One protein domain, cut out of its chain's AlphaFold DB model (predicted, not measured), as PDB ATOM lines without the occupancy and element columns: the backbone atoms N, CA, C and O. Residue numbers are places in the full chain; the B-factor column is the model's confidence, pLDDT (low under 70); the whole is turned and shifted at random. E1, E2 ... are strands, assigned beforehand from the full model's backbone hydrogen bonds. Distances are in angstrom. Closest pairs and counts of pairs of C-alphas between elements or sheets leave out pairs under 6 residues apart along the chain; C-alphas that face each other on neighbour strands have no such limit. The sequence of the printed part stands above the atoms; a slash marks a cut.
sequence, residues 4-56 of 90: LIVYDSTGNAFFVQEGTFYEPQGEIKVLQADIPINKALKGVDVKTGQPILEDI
ATOM      1  N   LEU A   4     203.985 222.236 270.997       93.12
ATOM      2  CA  LEU A   4     204.395 220.962 271.586       93.12
ATOM      3  C   LEU A   4     205.731 221.176 272.292       93.12
ATOM      4  O   LEU A   4     206.724 221.507 271.646       93.12
ATOM      5  N   ILE A   5     205.744 221.001 273.612       93.50
ATOM      6  CA  ILE A   5     206.938 221.157 274.444       93.50
ATOM      7  C   ILE A   5     207.247 219.801 275.072       93.50
ATOM      8  O   ILE A   5     206.430 219.276 275.830       93.50
ATOM      9  N   VAL A   6     208.423 219.251 274.770       94.12
ATOM     10  CA  VAL A   6     208.939 218.042 275.422       94.12
ATOM     11  C   VAL A   6     210.022 218.462 276.409       94.12
ATOM     12  O   VAL A   6     210.974 219.165 276.052       94.12
ATOM     13  N   TYR A   7     209.839 218.060 277.662       94.19
ATOM     14  CA  TYR A   7     210.678 218.436 278.791       94.19
ATOM     15  C   TYR A   7     211.047 217.208 279.622       94.19
ATOM     16  O   TYR A   7     210.345 216.196 279.603       94.19
ATOM     17  N   ASP A   8     212.181 217.286 280.312       93.19
ATOM     18  CA  ASP A   8     212.641 216.233 281.212       93.19
ATOM     19  C   ASP A   8     212.037 216.363 282.623       93.19
ATOM     20  O   ASP A   8     211.299 217.296 282.941       93.19
ATOM     21  N   SER A   9     212.373 215.426 283.510       93.38
ATOM     22  CA  SER A   9     211.884 215.422 284.894       93.38
ATOM     23  C   SER A   9     212.386 216.594 285.748       93.38
ATOM     24  O   SER A   9     211.845 216.826 286.828       93.38
ATOM     25  N   THR A  10     213.394 217.338 285.289       97.38
ATOM     26  CA  THR A  10     213.902 218.545 285.957       97.38
ATOM     27  C   THR A  10     213.180 219.816 285.500       97.38
ATOM     28  O   THR A  10     213.378 220.879 286.086       97.38
ATOM     29  N   GLY A  11     212.314 219.707 284.487       93.69
ATOM     30  CA  GLY A  11     211.580 220.820 283.889       93.69
ATOM     31  C   GLY A  11     212.322 221.508 282.742       93.69
ATOM     32  O   GLY A  11     211.838 222.520 282.235       93.69
ATOM     33  N   ASN A  12     213.468 220.977 282.302       96.94
ATOM     34  CA  ASN A  12     214.201 221.531 281.169       96.94
ATOM     35  C   ASN A  12     213.568 221.064 279.855       96.94
ATOM     36  O   ASN A  12     213.453 219.866 279.591       96.94
ATOM     37  N   ALA A  13     213.166 222.019 279.017       95.00
ATOM     38  CA  ALA A  13     212.695 221.738 277.669       95.00
ATOM     39  C   ALA A  13     213.886 221.481 276.738       95.00
ATOM     40  O   ALA A  13     214.827 222.271 276.692       95.00
ATOM     41  N   PHE A  14     213.819 220.400 275.965       94.38
ATOM     42  CA  PHE A  14     214.852 220.041 274.984       94.38
ATOM     43  C   PHE A  14     214.306 219.947 273.556       94.38
ATOM     44  O   PHE A  14     215.075 219.864 272.602       94.38
ATOM     45  N   PHE A  15     212.982 219.986 273.396       94.00
ATOM     46  CA  PHE A  15     212.332 220.064 272.098       94.00
ATOM     47  C   PHE A  15     211.092 220.952 272.184       94.00
ATOM     48  O   PHE A  15     210.249 220.781 273.069       94.00
ATOM     49  N   VAL A  16     210.983 221.893 271.246       94.50
ATOM     50  CA  VAL A  16     209.827 222.779 271.093       94.50
ATOM     51  C   VAL A  16     209.454 222.829 269.617       94.50
ATOM     52  O   VAL A  16     210.295 223.141 268.777       94.50
ATOM     53  N   GLN A  17     208.191 222.542 269.312       94.44
ATOM     54  CA  GLN A  17     207.631 222.678 267.971       94.44
ATOM     55  C   GLN A  17     206.428 223.620 267.990       94.44
ATOM     56  O   GLN A  17     205.482 223.444 268.764       94.44
ATOM     57  N   GLU A  18     206.468 224.609 267.103       94.06
ATOM     58  CA  GLU A  18     205.387 225.562 266.871       94.06
ATOM     59  C   GLU A  18     204.546 225.153 265.648       94.06
ATOM     60  O   GLU A  18     205.006 224.428 264.763       94.06
ATOM     61  N   GLY A  19     203.308 225.643 265.572       89.69
ATOM     62  CA  GLY A  19     202.442 225.446 264.407       89.69
ATOM     63  C   GLY A  19     201.686 224.117 264.430       89.69
ATOM     64  O   GLY A  19     201.025 223.791 265.416       89.69
ATOM     65  N   THR A  20     201.713 223.384 263.317       89.62
ATOM     66  CA  THR A  20     201.016 222.099 263.183       89.62
ATOM     67  C   THR A  20     201.925 220.968 263.642       89.62
ATOM     68  O   THR A  20     202.984 220.734 263.063       89.62
ATOM     69  N   PHE A  21     201.484 220.243 264.661       90.06
ATOM     70  CA  PHE A  21     202.161 219.063 265.182       90.06
ATOM     71  C   PHE A  21     201.150 217.949 265.420       90.06
ATOM     72  O   PHE A  21     199.950 218.185 265.574       90.06
ATOM     73  N   TYR A  22     201.656 216.723 265.444       86.69
ATOM     74  CA  TYR A  22     200.882 215.575 265.880       86.69
ATOM     75  C   TYR A  22     200.590 215.693 267.381       86.69
ATOM     76  O   TYR A  22     201.508 215.908 268.170       86.69
ATOM     77  N   GLU A  23     199.324 215.552 267.772       89.38
ATOM     78  CA  GLU A  23     198.921 215.524 269.179       89.38
ATOM     79  C   GLU A  23     199.033 214.083 269.707       89.38
ATOM     80  O   GLU A  23     198.232 213.227 269.308       89.38
ATOM     81  N   PRO A  24     200.032 213.781 270.561       86.69
ATOM     82  CA  PRO A  24     200.249 212.427 271.047       86.69
ATOM     83  C   PRO A  24     199.074 211.946 271.895       86.69
ATOM     84  O   PRO A  24     198.477 212.703 272.658       86.69
ATOM     85  N   GLN A  25     198.760 210.658 271.768       89.94
ATOM     86  CA  GLN A  25     197.748 209.983 272.575       89.94
ATOM     87  C   GLN A  25     198.437 209.028 273.552       89.94
ATOM     88  O   GLN A  25     199.215 208.171 273.136       89.94
ATOM     89  N   GLY A  26     198.124 209.155 274.842       88.75
ATOM     90  CA  GLY A  26     198.720 208.336 275.899       88.75
ATOM     91  C   GLY A  26     200.099 208.823 276.358       88.75
ATOM     92  O   GLY A  26     200.420 210.007 276.274       88.75
ATOM     93  N   GLU A  27     200.894 207.903 276.903       87.81
ATOM     94  CA  GLU A  27     202.226 208.197 277.436       87.81
ATOM     95  C   GLU A  27     203.249 208.450 276.320       87.81
ATOM     96  O   GLU A  27     203.345 207.688 275.356       87.81
ATOM     97  N   ILE A  28     204.073 209.484 276.492       89.31
ATOM     98  CA  ILE A  28     205.198 209.782 275.601       89.31
ATOM     99  C   ILE A  28     206.430 209.035 276.116       89.31
ATOM    100  O   ILE A  28     206.838 209.208 277.264       89.31
ATOM    101  N   LYS A  29     207.036 208.211 275.258       89.62
ATOM    102  CA  LYS A  29     208.272 207.472 275.553       89.62
ATOM    103  C   LYS A  29     209.427 208.020 274.725       89.62
ATOM    104  O   LYS A  29     209.223 208.499 273.612       89.62
ATOM    105  N   VAL A  30     210.637 207.907 275.263       91.12
ATOM    106  CA  VAL A  30     211.874 208.310 274.588       91.12
ATOM    107  C   VAL A  30     212.651 207.058 274.198       91.12
ATOM    108  O   VAL A  30     212.824 206.156 275.015       91.12
ATOM    109  N   LEU A  31     213.119 207.014 272.952       92.75
ATOM    110  CA  LEU A  31     214.029 205.991 272.448       92.75
ATOM    111  C   LEU A  31     215.270 206.683 271.889       92.75
ATOM    112  O   LEU A  31     215.168 207.480 270.960       92.75
ATOM    113  N   GLN A  32     216.433 206.356 272.444       93.88
ATOM    114  CA  GLN A  32     217.718 206.705 271.856       93.88
ATOM    115  C   GLN A  32     218.197 205.509 271.037       93.88
ATOM    116  O   GLN A  32     218.356 204.415 271.576       93.88
ATOM    117  N   ALA A  33     218.380 205.706 269.735       93.88
ATOM    118  CA  ALA A  33     218.803 204.656 268.822       93.88
ATOM    119  C   ALA A  33     219.653 205.238 267.693       93.88
ATOM    120  O   ALA A  33     219.408 206.358 267.239       93.88
ATOM    121  N   ASP A  34     220.610 204.447 267.219       95.25
ATOM    122  CA  ASP A  34     221.389 204.775 266.032       95.25
ATOM    123  C   ASP A  34     220.578 204.447 264.775       95.25
ATOM    124  O   ASP A  34     220.102 203.322 264.595       95.25
ATOM    125  N   ILE A  35     220.427 205.433 263.891       95.62
ATOM    126  CA  ILE A  35     219.776 205.257 262.591       95.62
ATOM    127  C   ILE A  35     220.865 205.275 261.511       95.62
ATOM    128  O   ILE A  35     221.557 206.287 261.369       95.62
ATOM    129  N   PRO A  36     221.045 204.184 260.743       95.38
ATOM    130  CA  PRO A  36     221.977 204.158 259.622       95.38
ATOM    131  C   PRO A  36     221.667 205.247 258.590       95.38
ATOM    132  O   PRO A  36     220.507 205.541 258.322       95.38
ATOM    133  N   ILE A  37     222.703 205.792 257.947       92.31
ATOM    134  CA  ILE A  37     222.593 206.946 257.034       92.31
ATOM    135  C   ILE A  37     221.638 206.741 255.845       92.31
ATOM    136  O   ILE A  37     221.104 207.704 255.310       92.31
ATOM    137  N   ASN A  38     221.416 205.496 255.426       92.44
ATOM    138  CA  ASN A  38     220.540 205.118 254.315       92.44
ATOM    139  C   ASN A  38     219.145 204.651 254.766       92.44
ATOM    140  O   ASN A  38     218.388 204.100 253.965       92.44
ATOM    141  N   LYS A  39     218.811 204.830 256.047       96.88
ATOM    142  CA  LYS A  39     217.535 204.430 256.634       96.88
ATOM    143  C   LYS A  39     216.818 205.634 257.240       96.88
ATOM    144  O   LYS A  39     217.443 206.525 257.802       96.88
ATOM    145  N   ALA A  40     215.495 205.629 257.161       95.94
ATOM    146  CA  ALA A  40     214.626 206.584 257.834       95.94
ATOM    147  C   ALA A  40     213.825 205.890 258.940       95.94
ATOM    148  O   ALA A  40     213.491 204.706 258.842       95.94
ATOM    149  N   LEU A  41     213.500 206.637 259.998       96.06
ATOM    150  CA  LEU A  41     212.598 206.167 261.043       96.06
ATOM    151  C   LEU A  41     211.161 206.160 260.514       96.06
ATOM    152  O   LEU A  41     210.605 207.212 260.215       96.06
ATOM    153  N   LYS A  42     210.546 204.980 260.471       95.88
ATOM    154  CA  LYS A  42     209.123 204.811 260.152       95.88
ATOM    155  C   LYS A  42     208.249 204.825 261.408       95.88
ATOM    156  O   LYS A  42     207.086 205.214 261.367       95.88
ATOM    157  N   GLY A  43     208.800 204.365 262.528       94.38
ATOM    158  CA  GLY A  43     208.106 204.289 263.809       94.38
ATOM    159  C   GLY A  43     208.908 203.508 264.841       94.38
ATOM    160  O   GLY A  43     210.086 203.224 264.638       94.38
ATOM    161  N   VAL A  44     208.264 203.138 265.944       95.69
ATOM    162  CA  VAL A  44     208.862 202.320 267.009       95.69
ATOM    163  C   VAL A  44     207.958 201.124 267.266       95.69
ATOM    164  O   VAL A  44     206.747 201.282 267.430       95.69
ATOM    165  N   ASP A  45     208.535 199.928 267.316       95.50
ATOM    166  CA  ASP A  45     207.815 198.753 267.787       95.50
ATOM    167  C   ASP A  45     207.665 198.847 269.310       95.50
ATOM    168  O   ASP A  45     208.620 198.691 270.071       95.50
ATOM    169  N   VAL A  46     206.437 199.099 269.760       91.88
ATOM    170  CA  VAL A  46     206.108 199.284 271.179       91.88
ATOM    171  C   VAL A  46     206.342 198.038 272.036       91.88
ATOM    172  O   VAL A  46     206.427 198.166 273.256       91.88
ATOM    173  N   LYS A  47     206.432 196.841 271.436       93.62
ATOM    174  CA  LYS A  47     206.680 195.590 272.169       93.62
ATOM    175  C   LYS A  47     208.161 195.381 272.449       93.62
ATOM    176  O   LYS A  47     208.514 194.907 273.522       93.62
ATOM    177  N   THR A  48     209.009 195.703 271.478       94.31
ATOM    178  CA  THR A  48     210.457 195.460 271.552       94.31
ATOM    179  C   THR A  48     211.246 196.702 271.958       94.31
ATOM    180  O   THR A  48     212.394 196.583 272.382       94.31
ATOM    181  N   GLY A  49     210.646 197.891 271.845       92.12
ATOM    182  CA  GLY A  49     211.321 199.167 272.072       92.12
ATOM    183  C   GLY A  49     212.362 199.487 270.998       92.12
ATOM    184  O   GLY A  49     213.289 200.240 271.270       92.12
ATOM    185  N   GLN A  50     212.243 198.892 269.809       95.62
ATOM    186  CA  GLN A  50     213.205 199.044 268.716       95.62
ATOM    187  C   GLN A  50     212.660 199.951 267.606       95.62
ATOM    188  O   GLN A  50     211.444 199.971 267.369       95.62
ATOM    189  N   PRO A  51     213.529 200.695 266.899       97.19
ATOM    190  CA  PRO A  51     213.100 201.502 265.769       97.19
ATOM    191  C   PRO A  51     212.677 200.598 264.606       97.19
ATOM    192  O   PRO A  51     213.350 199.629 264.255       97.19
ATOM    193  N   ILE A  52     211.564 200.947 263.970       97.69
ATOM    194  CA  ILE A  52     211.157 200.387 262.686       97.69
ATOM    195  C   ILE A  52     211.744 201.302 261.618       97.69
ATOM    196  O   ILE A  52     211.384 202.480 261.538       97.69
ATOM    197  N   LEU A  53     212.656 200.761 260.817       97.62
ATOM    198  CA  LEU A  53     213.399 201.512 259.813       97.62
ATOM    199  C   LEU A  53     212.937 201.160 258.401       97.62
ATOM    200  O   LEU A  53     212.664 199.998 258.098       97.62
ATOM    201  N   GLU A  54     212.905 202.158 257.526       97.00
ATOM    202  CA  GLU A  54     212.676 201.982 256.091       97.00
ATOM    203  C   GLU A  54     213.853 202.510 255.273       97.00
ATOM    204  O   GLU A  54     214.627 203.337 255.751       97.00
ATOM    205  N   ASP A  55     214.034 201.985 254.062       96.56
ATOM    206  CA  ASP A  55     215.068 202.470 253.148       96.56
ATOM    207  C   ASP A  55     214.746 203.882 252.669       96.56
ATOM    208  O   ASP A  55     213.638 204.149 252.198       96.56
ATOM    209  N   ILE A  56     215.733 204.774 252.756       94.56
ATOM    210  CA  ILE A  56     215.634 206.084 252.117       94.56
ATOM    211  C   ILE A  56     215.681 205.851 250.603       94.56
ATOM    212  O   ILE A  56     216.632 205.227 250.114       94.56
TER     213      ILE A  56
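What this domain is: This is residues 4 to 56 of the 90 residues of an uncharacterized protein of Clostridium botulinum (UniProt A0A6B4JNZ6). Two separate strand hairpins, E1 with E2 and E3 with E4, lie at opposite ends of a loose, open domain, with one long strand-free link, residues 19 to 38, running from the one to the other. The two hairpins have no contact with each other, and the space between them is open. The printed part has 53 residues with four named strands, E1, E2, E3 and E4 along the chain, and no named helix; they make two antiparallel sheets of two strands each. The class is all strand, though under half of the residues, 23 of 53, are in named elements. The whole is loose, with a radius of gyration of the C-alphas of 13.3 A, and spans 34 by 26 by 20 A.

Where its parts are: E1 is residues 4 to 7, 9.9 A from first to last C-alpha, and begins at C-alpha 4 at (204.395, 220.962, 271.586). E2 is residues 13 to 18, 13.6 A long, and ends at C-alpha 18 at (205.387, 225.562, 266.871). After residues 19 to 38 comes E3, residues 39 to 45, 15.8 A long and the longest strand by residues. E4 is residues 50 to 55, 16.0 A long, and ends at C-alpha 55 at (215.068, 202.470, 253.148).

How they stand to each other: E1 and E2 form a hairpin over a tight link of 5 residues. They are antiparallel, with 178 degrees between their directions, and the C-alphas of Tyr 7 and Ala 13, which face each other, are 4.0 A apart. N 4 and O 17 are within hydrogen-bond range at 2.9 A, as are N 17 and O 4 at 2.9 A. E3 and E4 form a second hairpin, over a tight link of 4 residues. They too are antiparallel, with 146 degrees between their directions, and the C-alphas of Val 44 and Pro 51, which face each other, are 4.5 A apart. N 40 and O 54 are within hydrogen-bond range at 2.8 A, and so are N 52 and O 43 at 2.8 A. E1 is apart from E3 and from E4, and E2 is apart from E3 and from E4, with no C-alpha of the one within 8 A of the other.

The domain as a whole: The two C-alphas farthest apart are those of Thr 10 and Asp 55, at 36.6 A, and the first and last printed C-alphas, of Leu 4 and Ile 56, are 27.0 A apart. The link from E2 to E3 is long, with 20 residues whose C-alphas lie 6 to 18 A from the mean of the C-alphas. The printed part has no cut. The mean pLDDT of the printed part is 93.5, and no printed residue is under 70.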